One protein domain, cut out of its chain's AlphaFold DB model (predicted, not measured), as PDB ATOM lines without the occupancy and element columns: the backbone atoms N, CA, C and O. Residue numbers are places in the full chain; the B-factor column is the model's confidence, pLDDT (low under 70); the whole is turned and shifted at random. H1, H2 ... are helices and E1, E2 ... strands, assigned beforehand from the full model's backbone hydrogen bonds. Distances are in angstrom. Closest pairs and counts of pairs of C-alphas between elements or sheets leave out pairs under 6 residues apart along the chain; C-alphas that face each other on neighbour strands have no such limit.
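AT A GLANCE: This is residues 3 to 130 of the 131 residues of an uncharacterized protein of Lachnospira pectinoschiza (UniProt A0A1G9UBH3). One very long helix, H5, has a small three-stranded sheet over its last part, while at its other end H3 and H4 make with it a large open triangle: H3 crosses H5 and runs away from it, and H4 lies across the far side. H2 crosses H5 between the two ends, and the short helices H1 and H6 lie at the margins of the sheet. The printed part has 128 residues with six named helices and three named strands, in the order E1 H1 H2 H3 H4 H5 H6 E2 E3; the sheet, in the order E1 E3 E2, is antiparallel, and the class is mixed, helices and strands. The whole is loose, with a radius of gyration of the C-alphas of 19.9 A, and elongated, spanning 58 by 34 by 26 A.

HOW THE PARTS SIT: In the sheet, the inner strand E3, residues 122 to 129, has as antiparallel neighbours the edge strands E1, residues 3 to 7, and E2, residues 111 to 119. N 4 and O 125 are 3.0 A apart, within hydrogen-bond range, and so are N 124 and O 117, at 2.7 A. E2 and E3 form a hairpin, and E2 bends by 60 degrees at residue 114. H5, residues 66 to 98, is on one face of the sheet, making two layers, a helix over a sheet, with a height over the sheet of 8.4 A. It runs across the strands, at 73 degrees to E3 on the local plane. H6, residues 103 to 107, and H1, residues 10 to 17, each only graze the sheet. H2, residues 19 to 24, touches H5 about perpendicular, at 87 degrees; their closest C-alphas, of Arg 22 and Ser 85, are 5.8 A apart. H3, residues 28 to 52, touches residues 73 to 84 of H5 at a steep tilt of 55 degrees, opposite ways; the closest C-alphas, of Ala 34 and Ala 81, are 5.1 A apart. H4, residues 54 to 63, and H3 only just touch, only at the corner, with 3 pairs of C-alphas within 8 A, the closest being Tyr 50 and Ala 57 at 5.4 A. In H1 to H6 every O i to N i+4 pair is within hydrogen-bond range.

IN THESE COORDINATES: E1 begins at C-alpha 3, (-58.214, -37.675, -17.271). H5 measures 47.1 A, from C-alpha 66 at (-24.591, -23.523, -49.939) to C-alpha 98. H3 measures 36.0 A, E2 22.1 A and E3 20.8 A, E3 ending at C-alpha 129, (-61.195, -47.430, -20.638).

THE WHOLE: The C-alphas of Val 63 and Arg 108, the two farthest apart, are 59.1 A apart. The printed part has no cut, and its links are tight. Residues 51 to 56, of which 54 to 56 belong to H4, stand free, as do residues 62 to 68, of which 66 to 68 belong to H5. The mean pLDDT of the printed part is 73.2; residues 3 to 25, 89 to 90, 93 to 95 and 97 to 130 are under 70.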
ATOM      1  N   VAL A   3     -59.403 -38.534 -17.319       55.66
ATOM      2  CA  VAL A   3     -58.214 -37.675 -17.271       55.66
ATOM      3  C   VAL A   3     -57.546 -37.845 -15.917       55.66
ATOM      4  O   VAL A   3     -58.001 -37.272 -14.926       55.66
ATOM      5  N   LEU A   4     -56.443 -38.593 -15.881       57.41
ATOM      6  CA  LEU A   4     -55.615 -38.675 -14.683       57.41
ATOM      7  C   LEU A   4     -54.825 -37.370 -14.551       57.41
ATOM      8  O   LEU A   4     -54.097 -36.988 -15.472       57.41
ATOM      9  N   LYS A   5     -54.994 -36.679 -13.421       49.91
ATOM     10  CA  LYS A   5     -54.269 -35.450 -13.082       49.91
ATOM     11  C   LYS A   5     -53.191 -35.794 -12.064       49.91
ATOM     12  O   LYS A   5     -53.506 -35.976 -10.895       49.91
ATOM     13  N   ILE A   6     -51.938 -35.843 -12.493       64.06
ATOM     14  CA  ILE A   6     -50.813 -36.006 -11.567       64.06
ATOM     15  C   ILE A   6     -50.214 -34.637 -11.291       64.06
ATOM     16  O   ILE A   6     -49.848 -33.943 -12.236       64.06
ATOM     17  N   SER A   7     -50.131 -34.241 -10.021       51.12
ATOM     18  CA  SER A   7     -49.433 -33.024  -9.602       51.12
ATOM     19  C   SER A   7     -47.918 -33.201  -9.741       51.12
ATOM     20  O   SER A   7     -47.337 -34.092  -9.127       51.12
ATOM     21  N   ILE A   8     -47.296 -32.344 -10.541       57.56
ATOM     22  CA  ILE A   8     -45.846 -32.195 -10.686       57.56
ATOM     23  C   ILE A   8     -45.400 -31.082  -9.735       57.56
ATOM     24  O   ILE A   8     -46.158 -30.146  -9.479       57.56
ATOM     25  N   THR A   9     -44.174 -31.147  -9.224       60.50
ATOM     26  CA  THR A   9     -43.583 -30.024  -8.485       60.50
ATOM     27  C   THR A   9     -43.324 -28.833  -9.424       60.50
ATOM     28  O   THR A   9     -42.961 -28.994 -10.593       60.50
ATOM     29  N   SER A  10     -43.510 -27.608  -8.923       56.06
ATOM     30  CA  SER A  10     -43.368 -26.371  -9.712       56.06
ATOM     31  C   SER A  10     -41.953 -26.179 -10.282       56.06
ATOM     32  O   SER A  10     -41.784 -25.623 -11.371       56.06
ATOM     33  N   GLU A  11     -40.929 -26.704  -9.603       59.84
ATOM     34  CA  GLU A  11     -39.538 -26.715 -10.074       59.84
ATOM     35  C   GLU A  11     -39.331 -27.615 -11.303       59.84
ATOM     36  O   GLU A  11     -38.671 -27.212 -12.265       59.84
ATOM     37  N   GLU A  12     -39.947 -28.803 -11.331       56.38
ATOM     38  CA  GLU A  12     -39.876 -29.718 -12.477       56.38
ATOM     39  C   GLU A  12     -40.625 -29.161 -13.695       56.38
ATOM     40  O   GLU A  12     -40.151 -29.288 -14.826       56.38
ATOM     41  N   SER A  13     -41.744 -28.460 -13.480       57.84
ATOM     42  CA  SER A  13     -42.443 -27.743 -14.554       57.84
ATOM     43  C   SER A  13     -41.581 -26.628 -15.156       57.84
ATOM     44  O   SER A  13     -41.497 -26.484 -16.380       57.84
ATOM     45  N   ARG A  14     -40.860 -25.873 -14.318       60.00
ATOM     46  CA  ARG A  14     -39.947 -24.815 -14.774       60.00
ATOM     47  C   ARG A  14     -38.757 -25.381 -15.553       60.00
ATOM     48  O   ARG A  14     -38.391 -24.839 -16.595       60.00
ATOM     49  N   SER A  15     -38.212 -26.509 -15.098       61.56
ATOM     50  CA  SER A  15     -37.149 -27.250 -15.790       61.56
ATOM     51  C   SER A  15     -37.615 -27.812 -17.143       61.56
ATOM     52  O   SER A  15     -36.901 -27.706 -18.142       61.56
ATOM     53  N   TYR A  16     -38.858 -28.300 -17.227       55.94
ATOM     54  CA  TYR A  16     -39.476 -28.754 -18.479       55.94
ATOM     55  C   TYR A  16     -39.582 -27.632 -19.526       55.94
ATOM     56  O   TYR A  16     -39.424 -27.879 -20.722       55.94
ATOM     57  N   HIS A  17     -39.828 -26.391 -19.103       64.75
ATOM     58  CA  HIS A  17     -39.936 -25.249 -20.017       64.75
ATOM     59  C   HIS A  17     -38.574 -24.663 -20.427       64.75
ATOM     60  O   HIS A  17     -38.503 -23.904 -21.393       64.75
ATOM     61  N   ASN A  18     -37.477 -25.039 -19.761       68.31
ATOM     62  CA  ASN A  18     -36.148 -24.525 -20.075       68.31
ATOM     63  C   ASN A  18     -35.498 -25.281 -21.250       68.31
ATOM     64  O   ASN A  18     -34.713 -26.208 -21.045       68.31
ATOM     65  N   LEU A  19     -35.810 -24.868 -22.485       62.41
ATOM     66  CA  LEU A  19     -35.360 -25.490 -23.746       62.41
ATOM     67  C   LEU A  19     -33.845 -25.764 -23.813       62.41
ATOM     68  O   LEU A  19     -33.436 -26.851 -24.223       62.41
ATOM     69  N   PHE A  20     -33.016 -24.819 -23.364       58.12
ATOM     70  CA  PHE A  20     -31.555 -24.948 -23.410       58.12
ATOM     71  C   PHE A  20     -31.017 -26.028 -22.462       58.12
ATOM     72  O   PHE A  20     -30.084 -26.751 -22.816       58.12
ATOM     73  N   GLY A  21     -31.637 -26.197 -21.289       61.06
ATOM     74  CA  GLY A  21     -31.297 -27.279 -20.360       61.06
ATOM     75  C   GLY A  21     -31.623 -28.660 -20.935       61.06
ATOM     76  O   GLY A  21     -30.836 -29.594 -20.794       61.06
ATOM     77  N   ARG A  22     -32.744 -28.779 -21.664       61.31
ATOM     78  CA  ARG A  22     -33.156 -30.037 -22.323       61.31
ATOM     79  C   ARG A  22     -32.199 -30.422 -23.443       61.31
ATOM     80  O   ARG A  22     -31.887 -31.601 -23.571       61.31
ATOM     81  N   LEU A  23     -31.739 -29.438 -24.222       64.06
ATOM     82  CA  LEU A  23     -30.805 -29.634 -25.335       64.06
ATOM     83  C   LEU A  23     -29.413 -30.083 -24.865       64.06
ATOM     84  O   LEU A  23     -28.817 -30.971 -25.472       64.06
ATOM     85  N   LYS A  24     -28.918 -29.533 -23.747       62.97
ATOM     86  CA  LYS A  24     -27.653 -29.979 -23.135       62.97
ATOM     87  C   LYS A  24     -27.705 -31.411 -22.591       62.97
ATOM     88  O   LYS A  24     -26.666 -32.049 -22.497       62.97
ATOM     89  N   ALA A  25     -28.890 -31.916 -22.248       66.56
ATOM     90  CA  ALA A  25     -29.079 -33.252 -21.678       66.56
ATOM     91  C   ALA A  25     -29.255 -34.373 -22.728       66.56
ATOM     92  O   ALA A  25     -29.528 -35.520 -22.355       66.56
ATOM     93  N   LEU A  26     -29.161 -34.081 -24.035       72.62
ATOM     94  CA  LEU A  26     -29.205 -35.132 -25.060       72.62
ATOM     95  C   LEU A  26     -27.849 -35.822 -25.197       72.62
ATOM     96  O   LEU A  26     -26.817 -35.180 -25.379       72.62
ATOM     97  N   ASN A  27     -27.885 -37.152 -25.216       78.06
ATOM     98  CA  ASN A  27     -26.720 -37.972 -25.527       78.06
ATOM     99  C   ASN A  27     -26.404 -37.907 -27.031       78.06
ATOM    100  O   ASN A  27     -27.287 -37.644 -27.850       78.06
ATOM    101  N   LEU A  28     -25.170 -38.250 -27.417       79.94
ATOM    102  CA  LEU A  28     -24.740 -38.344 -28.825       79.94
ATOM    103  C   LEU A  28     -25.672 -39.210 -29.688       79.94
ATOM    104  O   LEU A  28     -25.991 -38.856 -30.819       79.94
ATOM    105  N   VAL A  29     -26.179 -40.315 -29.133       83.62
ATOM    106  CA  VAL A  29     -27.146 -41.192 -29.816       83.62
ATOM    107  C   VAL A  29     -28.458 -40.461 -30.119       83.62
ATOM    108  O   VAL A  29     -29.071 -40.684 -31.161       83.62
ATOM    109  N   ASP A  30     -28.910 -39.583 -29.226       82.12
ATOM    110  CA  ASP A  30     -30.129 -38.810 -29.451       82.12
ATOM    111  C   ASP A  30     -29.918 -37.706 -30.491       82.12
ATOM    112  O   ASP A  30     -30.815 -37.469 -31.303       82.12
ATOM    113  N   TRP A  31     -28.730 -37.099 -30.523       84.56
ATOM    114  CA  TRP A  31     -28.317 -36.184 -31.588       84.56
ATOM    115  C   TRP A  31     -28.266 -36.875 -32.952       84.56
ATOM    116  O   TRP A  31     -28.818 -36.350 -33.916       84.56
ATOM    117  N   LEU A  32     -27.712 -38.089 -33.031       86.69
ATOM    118  CA  LEU A  32     -27.696 -38.879 -34.264       86.69
ATOM    119  C   LEU A  32     -29.116 -39.187 -34.755       86.69
ATOM    120  O   LEU A  32     -29.431 -39.053 -35.936       86.69
ATOM    121  N   LYS A  33     -30.014 -39.563 -33.845       85.56
ATOM    122  CA  LYS A  33     -31.404 -39.830 -34.221       85.56
ATOM    123  C   LYS A  33     -32.164 -38.547 -34.591       85.56
ATOM    124  O   LYS A  33     -33.042 -38.606 -35.446       85.56
ATOM    125  N   ALA A  34     -31.854 -37.402 -33.979       88.44
ATOM    126  CA  ALA A  34     -32.391 -36.102 -34.390       88.44
ATOM    127  C   ALA A  34     -31.894 -35.703 -35.789       88.44
ATOM    128  O   ALA A  34     -32.682 -35.215 -36.595       88.44
ATOM    129  N   TYR A  35     -30.630 -36.000 -36.104       89.50
ATOM    130  CA  TYR A  35     -30.070 -35.829 -37.441       89.50
ATOM    131  C   TYR A  35     -30.852 -36.626 -38.489       89.50
ATOM    132  O   TYR A  35     -31.324 -36.034 -39.457       89.50
ATOM    133  N   ILE A  36     -31.106 -37.919 -38.260       89.88
ATOM    134  CA  ILE A  36     -31.904 -38.748 -39.183       89.88
ATOM    135  C   ILE A  36     -33.281 -38.118 -39.447       89.88
ATOM    136  O   ILE A  36     -33.696 -37.990 -40.596       89.88
ATOM    137  N   VAL A  37     -33.971 -37.665 -38.395       89.75
ATOM    138  CA  VAL A  37     -35.283 -37.007 -38.529       89.75
ATOM    139  C   VAL A  37     -35.181 -35.696 -39.315       89.75
ATOM    140  O   VAL A  37     -36.019 -35.434 -40.174       89.75
ATOM    141  N   SER A  38     -34.144 -34.891 -39.076       91.00
ATOM    142  CA  SER A  38     -33.932 -33.644 -39.817       91.00
ATOM    143  C   SER A  38     -33.693 -33.885 -41.312       91.00
ATOM    144  O   SER A  38     -34.250 -33.167 -42.138       91.00
ATOM    145  N   VAL A  39     -32.954 -34.943 -41.673       93.12
ATOM    146  CA  VAL A  39     -32.741 -35.344 -43.073       93.12
ATOM    147  C   VAL A  39     -34.066 -35.746 -43.719       93.12
ATOM    148  O   VAL A  39     -34.369 -35.293 -44.821       93.12
ATOM    149  N   ILE A  40     -34.897 -36.522 -43.017       92.81
ATOM    150  CA  ILE A  40     -36.236 -36.895 -43.498       92.81
ATOM    151  C   ILE A  40     -37.087 -35.645 -43.761       92.81
ATOM    152  O   ILE A  40     -37.726 -35.554 -44.809       92.81
ATOM    153  N   TYR A  41     -37.065 -34.653 -42.864       91.69
ATOM    154  CA  TYR A  41     -37.786 -33.396 -43.081       91.69
ATOM    155  C   TYR A  41     -37.302 -32.641 -44.314       91.69
ATOM    156  O   TYR A  41     -38.134 -32.182 -45.092       91.69
ATOM    157  N   VAL A  42     -35.989 -32.545 -44.533       92.88
ATOM    158  CA  VAL A  42     -35.437 -31.897 -45.732       92.88
ATOM    159  C   VAL A  42     -35.898 -32.599 -47.003       92.88
ATOM    160  O   VAL A  42     -36.301 -31.929 -47.947       92.88
ATOM    161  N   VAL A  43     -35.876 -33.934 -47.028       93.62
ATOM    162  CA  VAL A  43     -36.306 -34.709 -48.198       93.62
ATOM    163  C   VAL A  43     -37.793 -34.493 -48.469       93.62
ATOM    164  O   VAL A  43     -38.161 -34.164 -49.593       93.62
ATOM    165  N   ILE A  44     -38.650 -34.612 -47.450       93.94
ATOM    166  CA  ILE A  44     -40.101 -34.435 -47.611       93.94
ATOM    167  C   ILE A  44     -40.430 -33.008 -48.057       93.94
ATOM    168  O   ILE A  44     -41.174 -32.826 -49.018       93.94
ATOM    169  N   LEU A  45     -39.861 -31.997 -47.396       91.81
ATOM    170  CA  LEU A  45     -40.084 -30.593 -47.748       91.81
ATOM    171  C   LEU A  45     -39.535 -30.271 -49.138       91.81
ATOM    172  O   LEU A  45     -40.193 -29.571 -49.899       91.81
ATOM    173  N   GLY A  46     -38.366 -30.807 -49.492       91.56
ATOM    174  CA  GLY A  46     -37.756 -30.628 -50.806       91.56
ATOM    175  C   GLY A  46     -38.595 -31.243 -51.923       91.56
ATOM    176  O   GLY A  46     -38.864 -30.576 -52.919       91.56
ATOM    177  N   VAL A  47     -39.070 -32.477 -51.741       94.06
ATOM    178  CA  VAL A  47     -39.951 -33.155 -52.706       94.06
ATOM    179  C   VAL A  47     -41.286 -32.424 -52.832       94.06
ATOM    180  O   VAL A  47     -41.731 -32.168 -53.949       94.06
ATOM    181  N   ALA A  48     -41.905 -32.032 -51.716       94.31
ATOM    182  CA  ALA A  48     -43.156 -31.276 -51.729       94.31
ATOM    183  C   ALA A  48     -42.990 -29.917 -52.428       94.31
ATOM    184  O   ALA A  48     -43.806 -29.546 -53.270       94.31
ATOM    185  N   PHE A  49     -41.908 -29.193 -52.136       93.06
ATOM    186  CA  PHE A  49     -41.608 -27.910 -52.767       93.06
ATOM    187  C   PHE A  49     -41.344 -28.058 -54.269       93.06
ATOM    188  O   PHE A  49     -41.856 -27.274 -55.066       93.06
ATOM    189  N   TYR A  50     -40.615 -29.100 -54.670       92.69
ATOM    190  CA  TYR A  50     -40.382 -29.414 -56.077       92.69
ATOM    191  C   TYR A  50     -41.678 -29.765 -56.820       92.69
ATOM    192  O   TYR A  50     -41.873 -29.321 -57.951       92.69
ATOM    193  N   ALA A  51     -42.577 -30.523 -56.184       93.50
ATOM    194  CA  ALA A  51     -43.864 -30.894 -56.764       93.50
ATOM    195  C   ALA A  51     -44.797 -29.684 -56.949       93.50
ATOM    196  O   ALA A  51     -45.484 -29.596 -57.962       93.50
ATOM    197  N   LEU A  52     -44.801 -28.741 -56.000       93.56
ATOM    198  CA  LEU A  52     -45.667 -27.557 -56.040       93.56
ATOM    199  C   LEU A  52     -45.115 -26.429 -56.923       93.56
ATOM    200  O   LEU A  52     -45.886 -25.714 -57.559       93.56
ATOM    201  N   ALA A  53     -43.793 -26.244 -56.958       92.62
ATOM    202  CA  ALA A  53     -43.156 -25.082 -57.578       92.62
ATOM    203  C   ALA A  53     -41.864 -25.464 -58.318       92.62
ATOM    204  O   ALA A  53     -40.788 -24.946 -58.028       92.62
ATOM    205  N   ARG A  54     -41.968 -26.365 -59.301       90.06
ATOM    206  CA  ARG A  54     -40.829 -26.986 -60.005       90.06
ATOM    207  C   ARG A  54     -39.752 -26.006 -60.490       90.06
ATOM    208  O   ARG A  54     -38.575 -26.205 -60.200       90.06
ATOM    209  N   GLN A  55     -40.143 -24.960 -61.221       89.25
ATOM    210  CA  GLN A  55     -39.206 -23.978 -61.792       89.25
ATOM    211  C   GLN A  55     -38.526 -23.146 -60.696       89.25
ATOM    212  O   GLN A  55     -37.304 -23.000 -60.681       89.25
ATOM    213  N   THR A  56     -39.307 -22.676 -59.722       88.94
ATOM    214  CA  THR A  56     -38.804 -21.922 -58.568       88.94
ATOM    215  C   THR A  56     -37.875 -22.771 -57.704       88.94
ATOM    216  O   THR A  56     -36.836 -22.286 -57.266       88.94
ATOM    217  N   ALA A  57     -38.198 -24.049 -57.492       89.25
ATOM    218  CA  ALA A  57     -37.386 -24.973 -56.710       89.25
ATOM    219  C   ALA A  57     -36.007 -25.201 -57.334       89.25
ATOM    220  O   ALA A  57     -35.001 -25.160 -56.626       89.25
ATOM    221  N   LEU A  58     -35.949 -25.375 -58.657       90.56
ATOM    222  CA  LEU A  58     -34.686 -25.491 -59.387       90.56
ATOM    223  C   LEU A  58     -33.886 -24.183 -59.341       90.56
ATOM    224  O   LEU A  58     -32.694 -24.218 -59.046       90.56
ATOM    225  N   TYR A  59     -34.531 -23.033 -59.555       92.12
ATOM    226  CA  TYR A  59     -33.869 -21.729 -59.465       92.12
ATOM    227  C   TYR A  59     -33.251 -21.505 -58.077       92.12
ATOM    228  O   TYR A  59     -32.060 -21.230 -57.961       92.12
ATOM    229  N   VAL A  60     -34.028 -21.725 -57.013       89.06
ATOM    230  CA  VAL A  60     -33.556 -21.654 -55.623       89.06
ATOM    231  C   VAL A  60     -32.409 -22.638 -55.383       89.06
ATOM    232  O   VAL A  60     -31.432 -22.292 -54.723       89.06
ATOM    233  N   TRP A  61     -32.477 -23.848 -55.945       88.81
ATOM    234  CA  TRP A  61     -31.421 -24.844 -55.790       88.81
ATOM    235  C   TRP A  61     -30.082 -24.402 -56.387       88.81
ATOM    236  O   TRP A  61     -29.048 -24.641 -55.764       88.81
ATOM    237  N   PHE A  62     -30.065 -23.739 -57.542       91.44
ATOM    238  CA  PHE A  62     -28.812 -23.306 -58.173       91.44
ATOM    239  C   PHE A  62     -28.321 -21.937 -57.691       91.44
ATOM    240  O   PHE A  62     -27.115 -21.721 -57.613       91.44
ATOM    241  N   VAL A  63     -29.234 -21.032 -57.342       93.62
ATOM    242  CA  VAL A  63     -28.908 -19.634 -57.019       93.62
ATOM    243  C   VAL A  63     -28.601 -19.438 -55.539       93.62
ATOM    244  O   VAL A  63     -27.735 -18.638 -55.192       93.62
ATOM    245  N   VAL A  64     -29.286 -20.157 -54.643       90.81
ATOM    246  CA  VAL A  64     -29.075 -19.976 -53.203       90.81
ATOM    247  C   VAL A  64     -27.716 -20.552 -52.789       90.81
ATOM    248  O   VAL A  64     -27.463 -21.744 -53.016       90.81
ATOM    249  N   PRO A  65     -26.860 -19.759 -52.111       94.12
ATOM    250  CA  PRO A  65     -25.561 -20.221 -51.642       94.12
ATOM    251  C   PRO A  65     -25.662 -21.433 -50.714       94.12
ATOM    252  O   PRO A  65     -26.562 -21.535 -49.875       94.12
ATOM    253  N   THR A  66     -24.672 -22.324 -50.790       89.56
ATOM    254  CA  THR A  66     -24.591 -23.523 -49.939       89.56
ATOM    255  C   THR A  66     -24.593 -23.181 -48.447       89.56
ATOM    256  O   THR A  66     -25.202 -23.900 -47.658       89.56
ATOM    257  N   ALA A  67     -24.004 -22.046 -48.059       90.56
ATOM    258  CA  ALA A  67     -24.019 -21.562 -46.679       90.56
ATOM    259  C   ALA A  67     -25.448 -21.348 -46.146       90.56
ATOM    260  O   ALA A  67     -25.760 -21.767 -45.035       90.56
ATOM    261  N   PHE A  68     -26.347 -20.769 -46.948       90.81
ATOM    262  CA  PHE A  68     -27.731 -20.539 -46.527       90.81
ATOM    263  C   PHE A  68     -28.505 -21.855 -46.375       90.81
ATOM    264  O   PHE A  68     -29.255 -22.033 -45.416       90.81
ATOM    265  N   LYS A  69     -28.263 -22.824 -47.269       89.62
ATOM    266  CA  LYS A  69     -28.833 -24.179 -47.168       89.62
ATOM    267  C   LYS A  69     -28.364 -24.895 -45.898       89.62
ATOM    268  O   LYS A  69     -29.169 -25.536 -45.228       89.62
ATOM    269  N   LEU A  70     -27.087 -24.746 -45.540       91.50
ATOM    270  CA  LEU A  70     -26.527 -25.287 -44.299       91.50
ATOM    271  C   LEU A  70     -27.147 -24.640 -43.059       91.50
ATOM    272  O   LEU A  70     -27.514 -25.351 -42.129       91.50
ATOM    273  N   VAL A  71     -27.327 -23.318 -43.050       93.19
ATOM    274  CA  VAL A  71     -28.009 -22.630 -41.942       93.19
ATOM    275  C   VAL A  71     -29.453 -23.119 -41.808       93.19
ATOM    276  O   VAL A  71     -29.877 -23.464 -40.707       93.19
ATOM    277  N   ALA A  72     -30.193 -23.237 -42.914       90.12
ATOM    278  CA  ALA A  72     -31.550 -23.786 -42.905       90.12
ATOM    279  C   ALA A  72     -31.586 -25.231 -42.371       90.12
ATOM    280  O   ALA A  72     -32.455 -25.579 -41.569       90.12
ATOM    281  N   PHE A  73     -30.608 -26.057 -42.754       92.00
ATOM    282  CA  PHE A  73     -30.456 -27.408 -42.223       92.00
ATOM    283  C   PHE A  73     -30.199 -27.414 -40.712       92.00
ATOM    284  O   PHE A  73     -30.852 -28.162 -39.988       92.00
ATOM    285  N   LEU A  74     -29.303 -26.555 -40.217       91.56
ATOM    286  CA  LEU A  74     -29.028 -26.437 -38.785       91.56
ATOM    287  C   LEU A  74     -30.281 -26.029 -38.004       91.56
ATOM    288  O   LEU A  74     -30.553 -26.602 -36.951       91.56
ATOM    289  N   VAL A  75     -31.089 -25.108 -38.533       90.75
ATOM    290  CA  VAL A  75     -32.370 -24.731 -37.915       90.75
ATOM    291  C   VAL A  75     -33.309 -25.939 -37.818       90.75
ATOM    292  O   VAL A  75     -33.853 -26.208 -36.746       90.75
ATOM    293  N   LEU A  76     -33.457 -26.717 -38.895       91.12
ATOM    294  CA  LEU A  76     -34.270 -27.941 -38.886       91.12
ATOM    295  C   LEU A  76     -33.726 -29.000 -37.918       91.12
ATOM    296  O   LEU A  76     -34.504 -29.661 -37.228       91.12
ATOM    297  N   LEU A  77     -32.404 -29.136 -37.824       90.81
ATOM    298  CA  LEU A  77     -31.740 -30.033 -36.883       90.81
ATOM    299  C   LEU A  77     -32.034 -29.637 -35.432       90.81
ATOM    300  O   LEU A  77     -32.401 -30.495 -34.628       90.81
ATOM    301  N   PHE A  78     -31.942 -28.347 -35.102       86.06
ATOM    302  CA  PHE A  78     -32.299 -27.841 -33.777       86.06
ATOM    303  C   PHE A  78     -33.777 -28.084 -33.458       86.06
ATOM    304  O   PHE A  78     -34.097 -28.520 -32.353       86.06
ATOM    305  N   ILE A  79     -34.679 -27.879 -34.420       86.69
ATOM    306  CA  ILE A  79     -36.109 -28.175 -34.247       86.69
ATOM    307  C   ILE A  79     -36.328 -29.668 -33.971       86.69
ATOM    308  O   ILE A  79     -37.025 -30.018 -33.015       86.69
ATOM    309  N   ALA A  80     -35.701 -30.555 -34.747       85.94
ATOM    310  CA  ALA A  80     -35.797 -32.000 -34.548       85.94
ATOM    311  C   ALA A  80     -35.228 -32.434 -33.183       85.94
ATOM    312  O   ALA A  80     -35.840 -33.239 -32.474       85.94
ATOM    313  N   ALA A  81     -34.094 -31.861 -32.770       81.88
ATOM    314  CA  ALA A  81     -33.494 -32.105 -31.461       81.88
ATOM    315  C   ALA A  81     -34.407 -31.626 -30.319       81.88
ATOM    316  O   ALA A  81     -34.616 -32.357 -29.345       81.88
ATOM    317  N   MET A  82     -35.024 -30.448 -30.456       80.94
ATOM    318  CA  MET A  82     -35.978 -29.917 -29.479       80.94
ATOM    319  C   MET A  82     -37.202 -30.822 -29.325       80.94
ATOM    320  O   MET A  82     -37.532 -31.199 -28.197       80.94
ATOM    321  N   GLN A  83     -37.839 -31.222 -30.429       79.38
ATOM    322  CA  GLN A  83     -38.986 -32.139 -30.400       79.38
ATOM    323  C   GLN A  83     -38.632 -33.455 -29.697       79.38
ATOM    324  O   GLN A  83     -39.382 -33.951 -28.852       79.38
ATOM    325  N   ARG A  84     -37.443 -33.996 -29.984       78.38
ATOM    326  CA  ARG A  84     -36.960 -35.227 -29.360       78.38
ATOM    327  C   ARG A  84     -36.720 -35.066 -27.858       78.38
ATOM    328  O   ARG A  84     -37.109 -35.938 -27.083       78.38
ATOM    329  N   SER A  85     -36.121 -33.950 -27.445       76.19
ATOM    330  CA  SER A  85     -35.872 -33.637 -26.034       76.19
ATOM    331  C   SER A  85     -37.170 -33.556 -25.225       76.19
ATOM    332  O   SER A  85     -37.248 -34.089 -24.116       76.19
ATOM    333  N   ALA A  86     -38.217 -32.972 -25.817       71.19
ATOM    334  CA  ALA A  86     -39.535 -32.881 -25.212       71.19
ATOM    335  C   ALA A  86     -40.150 -34.274 -25.038       71.19
ATOM    336  O   ALA A  86     -40.577 -34.619 -23.937       71.19
ATOM    337  N   ASN A  87     -40.105 -35.109 -26.080       75.19
ATOM    338  CA  ASN A  87     -40.623 -36.477 -26.025       75.19
ATOM    339  C   ASN A  87     -39.912 -37.330 -24.961       75.19
ATOM    340  O   ASN A  87     -40.575 -38.044 -24.213       75.19
ATOM    341  N   LYS A  88     -38.579 -37.227 -24.842       73.94
ATOM    342  CA  LYS A  88     -37.801 -37.969 -23.834       73.94
ATOM    343  C   LYS A  88     -38.144 -37.540 -22.409       73.94
ATOM    344  O   LYS A  88     -38.288 -38.381 -21.531       73.94
ATOM    345  N   GLN A  89     -38.312 -36.242 -22.169       67.38
ATOM    346  CA  GLN A  89     -38.714 -35.760 -20.849       67.38
ATOM    347  C   GLN A  89     -40.147 -36.135 -20.493       67.38
ATOM    348  O   GLN A  89     -40.393 -36.508 -19.351       67.38
ATOM    349  N   VAL A  90     -41.081 -36.092 -21.449       67.75
ATOM    350  CA  VAL A  90     -42.438 -36.614 -21.229       67.75
ATOM    351  C   VAL A  90     -42.382 -38.103 -20.899       67.75
ATOM    352  O   VAL A  90     -43.044 -38.522 -19.960       67.75
ATOM    353  N   ALA A  91     -41.561 -38.889 -21.602       70.19
ATOM    354  CA  ALA A  91     -41.379 -40.308 -21.304       70.19
ATOM    355  C   ALA A  91     -40.794 -40.544 -19.900       70.19
ATOM    356  O   ALA A  91     -41.297 -41.395 -19.176       70.19
ATOM    357  N   ASN A  92     -39.794 -39.763 -19.479       71.56
ATOM    358  CA  ASN A  92     -39.211 -39.864 -18.137       71.56
ATOM    359  C   ASN A  92     -40.192 -39.447 -17.035       71.56
ATOM    360  O   ASN A  92     -40.269 -40.115 -16.009       71.56
ATOM    361  N   LEU A  93     -40.957 -38.372 -17.247       68.44
ATOM    362  CA  LEU A  93     -42.018 -37.951 -16.329       68.44
ATOM    363  C   LEU A  93     -43.120 -39.010 -16.255       68.44
ATOM    364  O   LEU A  93     -43.577 -39.343 -15.167       68.44
ATOM    365  N   LEU A  94     -43.503 -39.593 -17.393       67.69
ATOM    366  CA  LEU A  94     -44.445 -40.703 -17.416       67.69
ATOM    367  C   LEU A  94     -43.892 -41.869 -16.589       67.69
ATOM    368  O   LEU A  94     -44.553 -42.346 -15.684       67.69
ATOM    369  N   ASN A  95     -42.643 -42.267 -16.819       67.69
ATOM    370  CA  ASN A  95     -42.008 -43.356 -16.083       67.69
ATOM    371  C   ASN A  95     -41.910 -43.073 -14.569       67.69
ATOM    372  O   ASN A  95     -42.139 -43.952 -13.753       67.69
ATOM    373  N   LYS A  96     -41.629 -41.831 -14.163       70.06
ATOM    374  CA  LYS A  96     -41.532 -41.458 -12.744       70.06
ATOM    375  C   LYS A  96     -42.891 -41.475 -12.033       70.06
ATOM    376  O   LYS A  96     -42.966 -41.859 -10.872       70.06
ATOM    377  N   TYR A  97     -43.950 -41.057 -12.724       63.97
ATOM    378  CA  TYR A  97     -45.263 -40.828 -12.121       63.97
ATOM    379  C   TYR A  97     -46.314 -41.913 -12.426       63.97
ATOM    380  O   TYR A  97     -47.324 -41.976 -11.732       63.97
ATOM    381  N   PHE A  98     -46.108 -42.763 -13.438       61.78
ATOM    382  CA  PHE A  98     -47.088 -43.770 -13.889       61.78
ATOM    383  C   PHE A  98     -46.735 -45.219 -13.527       61.78
ATOM    384  O   PHE A  98     -47.567 -46.102 -13.735       61.78
ATOM    385  N   VAL A  99     -45.534 -45.493 -13.010       55.56
ATOM    386  CA  VAL A  99     -45.023 -46.871 -12.874       55.56
ATOM    387  C   VAL A  99     -45.651 -47.678 -11.737       55.56
ATOM    388  O   VAL A  99     -45.682 -48.895 -11.846       55.56
ATOM    389  N   SER A 100     -46.225 -47.076 -10.694       53.84
ATOM    390  CA  SER A 100     -46.703 -47.877  -9.554       53.84
ATOM    391  C   SER A 100     -48.126 -48.439  -9.680       53.84
ATOM    392  O   SER A 100     -48.358 -49.516  -9.152       53.84
ATOM    393  N   ASN A 101     -49.062 -47.783 -10.384       51.97
ATOM    394  CA  ASN A 101     -50.478 -48.219 -10.398       51.97
ATOM    395  C   ASN A 101     -51.096 -48.443 -11.794       51.97
ATOM    396  O   ASN A 101     -52.101 -49.135 -11.903       51.97
ATOM    397  N   LEU A 102     -50.531 -47.888 -12.877       57.31
ATOM    398  CA  LEU A 102     -51.152 -47.930 -14.217       57.31
ATOM    399  C   LEU A 102     -50.565 -48.994 -15.156       57.31
ATOM    400  O   LEU A 102     -51.229 -49.390 -16.114       57.31
ATOM    401  N   GLN A 103     -49.342 -49.478 -14.901       55.50
ATOM    402  CA  GLN A 103     -48.760 -50.569 -15.690       55.50
ATOM    403  C   GLN A 103     -49.584 -51.849 -15.560       55.50
ATOM    404  O   GLN A 103     -49.841 -52.487 -16.577       55.50
ATOM    405  N   GLU A 104     -50.070 -52.182 -14.361       53.94
ATOM    406  CA  GLU A 104     -50.929 -53.353 -14.171       53.94
ATOM    407  C   GLU A 104     -52.257 -53.240 -14.933       53.94
ATOM    408  O   GLU A 104     -52.708 -54.225 -15.509       53.94
ATOM    409  N   GLU A 105     -52.869 -52.055 -15.019       52.72
ATOM    410  CA  GLU A 105     -54.145 -51.868 -15.731       52.72
ATOM    411  C   GLU A 105     -53.995 -51.801 -17.262       52.72
ATOM    412  O   GLU A 105     -54.876 -52.266 -17.992       52.72
ATOM    413  N   ILE A 106     -52.871 -51.273 -17.762       54.72
ATOM    414  CA  ILE A 106     -52.540 -51.257 -19.196       54.72
ATOM    415  C   ILE A 106     -52.095 -52.651 -19.669       54.72
ATOM    416  O   ILE A 106     -52.535 -53.096 -20.728       54.72
ATOM    417  N   LEU A 107     -51.276 -53.371 -18.885       55.03
ATOM    418  CA  LEU A 107     -50.847 -54.750 -19.176       55.03
ATOM    419  C   LEU A 107     -52.013 -55.745 -19.105       55.03
ATOM    420  O   LEU A 107     -52.052 -56.688 -19.888       55.03
ATOM    421  N   ARG A 108     -53.003 -55.503 -18.232       56.34
ATOM    422  CA  ARG A 108     -54.280 -56.242 -18.208       56.34
ATOM    423  C   ARG A 108     -55.208 -55.903 -19.388       56.34
ATOM    424  O   ARG A 108     -56.319 -56.421 -19.440       56.34
ATOM    425  N   GLY A 109     -54.785 -55.046 -20.324       54.91
ATOM    426  CA  GLY A 109     -55.478 -54.791 -21.590       54.91
ATOM    427  C   GLY A 109     -56.729 -53.912 -21.503       54.91
ATOM    428  O   GLY A 109     -57.420 -53.768 -22.506       54.91
ATOM    429  N   LYS A 110     -57.026 -53.299 -20.348       51.25
ATOM    430  CA  LYS A 110     -58.273 -52.533 -20.132       51.25
ATOM    431  C   LYS A 110     -58.203 -51.073 -20.587       51.25
ATOM    432  O   LYS A 110     -59.221 -50.381 -20.626       51.25
ATOM    433  N   ILE A 111     -57.003 -50.564 -20.877       56.34
ATOM    434  CA  ILE A 111     -56.777 -49.129 -21.063       56.34
ATOM    435  C   ILE A 111     -55.902 -48.850 -22.288       56.34
ATOM    436  O   ILE A 111     -54.737 -49.243 -22.347       56.34
ATOM    437  N   ARG A 112     -56.430 -48.073 -23.243       56.66
ATOM    438  CA  ARG A 112     -55.658 -47.503 -24.360       56.66
ATOM    439  C   ARG A 112     -55.274 -46.054 -24.053       56.66
ATOM    440  O   ARG A 112     -56.124 -45.158 -24.018       56.66
ATOM    441  N   LEU A 113     -53.975 -45.811 -23.861       56.09
ATOM    442  CA  LEU A 113     -53.406 -44.465 -23.736       56.09
ATOM    443  C   LEU A 113     -53.556 -43.709 -25.063       56.09
ATOM    444  O   LEU A 113     -53.092 -44.174 -26.101       56.09
ATOM    445  N   LYS A 114     -54.190 -42.530 -25.040       57.56
ATOM    446  CA  LYS A 114     -54.374 -41.701 -26.246       57.56
ATOM    447  C   LYS A 114     -53.418 -40.523 -26.316       57.56
ATOM    448  O   LYS A 114     -52.929 -40.193 -27.394       57.56
ATOM    449  N   LYS A 115     -53.228 -39.815 -25.202       48.91
ATOM    450  CA  LYS A 115     -52.463 -38.566 -25.195       48.91
ATOM    451  C   LYS A 115     -51.977 -38.230 -23.796       48.91
ATOM    452  O   LYS A 115     -52.719 -38.370 -22.831       48.91
ATOM    453  N   VAL A 116     -50.763 -37.707 -23.716       58.09
ATOM    454  CA  VAL A 116     -50.164 -37.177 -22.491       58.09
ATOM    455  C   VAL A 116     -49.878 -35.703 -22.742       58.09
ATOM    456  O   VAL A 116     -49.247 -35.357 -23.741       58.09
ATOM    457  N   LYS A 117     -50.387 -34.817 -21.887       53.03
ATOM    458  CA  LYS A 117     -50.094 -33.380 -21.933       53.03
ATOM    459  C   LYS A 117     -49.586 -32.930 -20.577       53.03
ATOM    460  O   LYS A 117     -50.207 -33.220 -19.567       53.03
ATOM    461  N   VAL A 118     -48.512 -32.159 -20.568       51.88
ATOM    462  CA  VAL A 118     -48.045 -31.463 -19.368       51.88
ATOM    463  C   VAL A 118     -48.594 -30.040 -19.420       51.88
ATOM    464  O   VAL A 118     -48.360 -29.330 -20.397       51.88
ATOM    465  N   VAL A 119     -49.381 -29.645 -18.420       53.69
ATOM    466  CA  VAL A 119     -49.996 -28.314 -18.314       53.69
ATOM    467  C   VAL A 119     -49.683 -27.746 -16.936       53.69
ATOM    468  O   VAL A 119     -50.223 -28.217 -15.936       53.69
ATOM    469  N   LYS A 120     -48.836 -26.708 -16.896       58.88
ATOM    470  CA  LYS A 120     -48.359 -26.067 -15.657       58.88
ATOM    471  C   LYS A 120     -47.825 -27.117 -14.672       58.88
ATOM    472  O   LYS A 120     -46.874 -27.813 -15.010       58.88
ATOM    473  N   ASP A 121     -48.461 -27.275 -13.518       57.72
ATOM    474  CA  ASP A 121     -48.042 -28.184 -12.446       57.72
ATOM    475  C   ASP A 121     -48.738 -29.551 -12.522       57.72
ATOM    476  O   ASP A 121     -48.845 -30.249 -11.517       57.72
ATOM    477  N   LYS A 122     -49.319 -29.929 -13.672       44.91
ATOM    478  CA  LYS A 122     -50.085 -31.179 -13.805       44.91
ATOM    479  C   LYS A 122     -49.763 -31.934 -15.095       44.91
ATOM    480  O   LYS A 122     -49.780 -31.352 -16.180       44.91
ATOM    481  N   ILE A 123     -49.543 -33.247 -15.003       59.12
ATOM    482  CA  ILE A 123     -49.596 -34.154 -16.162       59.12
ATOM    483  C   ILE A 123     -51.046 -34.602 -16.320       59.12
ATOM    484  O   ILE A 123     -51.632 -35.167 -15.400       59.12
ATOM    485  N   LEU A 124     -51.618 -34.330 -17.487       60.66
ATOM    486  CA  LEU A 124     -52.923 -34.799 -17.926       60.66
ATOM    487  C   LEU A 124     -52.713 -36.006 -18.831       60.66
ATOM    488  O   LEU A 124     -52.215 -35.867 -19.954       60.66
ATOM    489  N   VAL A 125     -53.107 -37.181 -18.356       61.94
ATOM    490  CA  VAL A 125     -53.117 -38.389 -19.182       61.94
ATOM    491  C   VAL A 125     -54.535 -38.741 -19.557       61.94
ATOM    492  O   VAL A 125     -55.384 -38.995 -18.708       61.94
ATOM    493  N   TYR A 126     -54.767 -38.713 -20.865       61.72
ATOM    494  CA  TYR A 126     -56.025 -39.061 -21.492       61.72
ATOM    495  C   TYR A 126     -55.979 -40.537 -21.847       61.72
ATOM    496  O   TYR A 126     -55.215 -40.951 -22.731       61.72
ATOM    497  N   TYR A 127     -56.827 -41.312 -21.188       61.25
ATOM    498  CA  TYR A 127     -56.991 -42.721 -21.482       61.25
ATOM    499  C   TYR A 127     -58.442 -43.049 -21.831       61.25
ATOM    500  O   TYR A 127     -59.396 -42.368 -21.432       61.25
ATOM    501  N   ARG A 128     -58.600 -44.071 -22.673       52.06
ATOM    502  CA  ARG A 128     -59.883 -44.711 -22.941       52.06
ATOM    503  C   ARG A 128     -59.882 -46.029 -22.177       52.06
ATOM    504  O   ARG A 128     -58.997 -46.849 -22.402       52.06
ATOM    505  N   LYS A 129     -60.840 -46.166 -21.267       49.16
ATOM    506  CA  LYS A 129     -61.195 -47.430 -20.638       49.16
ATOM    507  C   LYS A 129     -62.077 -48.172 -21.639       49.16
ATOM    508  O   LYS A 129     -63.071 -47.597 -22.086       49.16
ATOM    509  N   ASP A 130     -61.637 -49.344 -22.070       55.72
ATOM    510  CA  ASP A 130     -62.482 -50.264 -22.822       55.72
ATOM    511  C   ASP A 130     -63.168 -51.119 -21.737       55.72
ATOM    512  O   ASP A 130     -62.495 -51.874 -21.030       55.72
TER     513      ASP A 130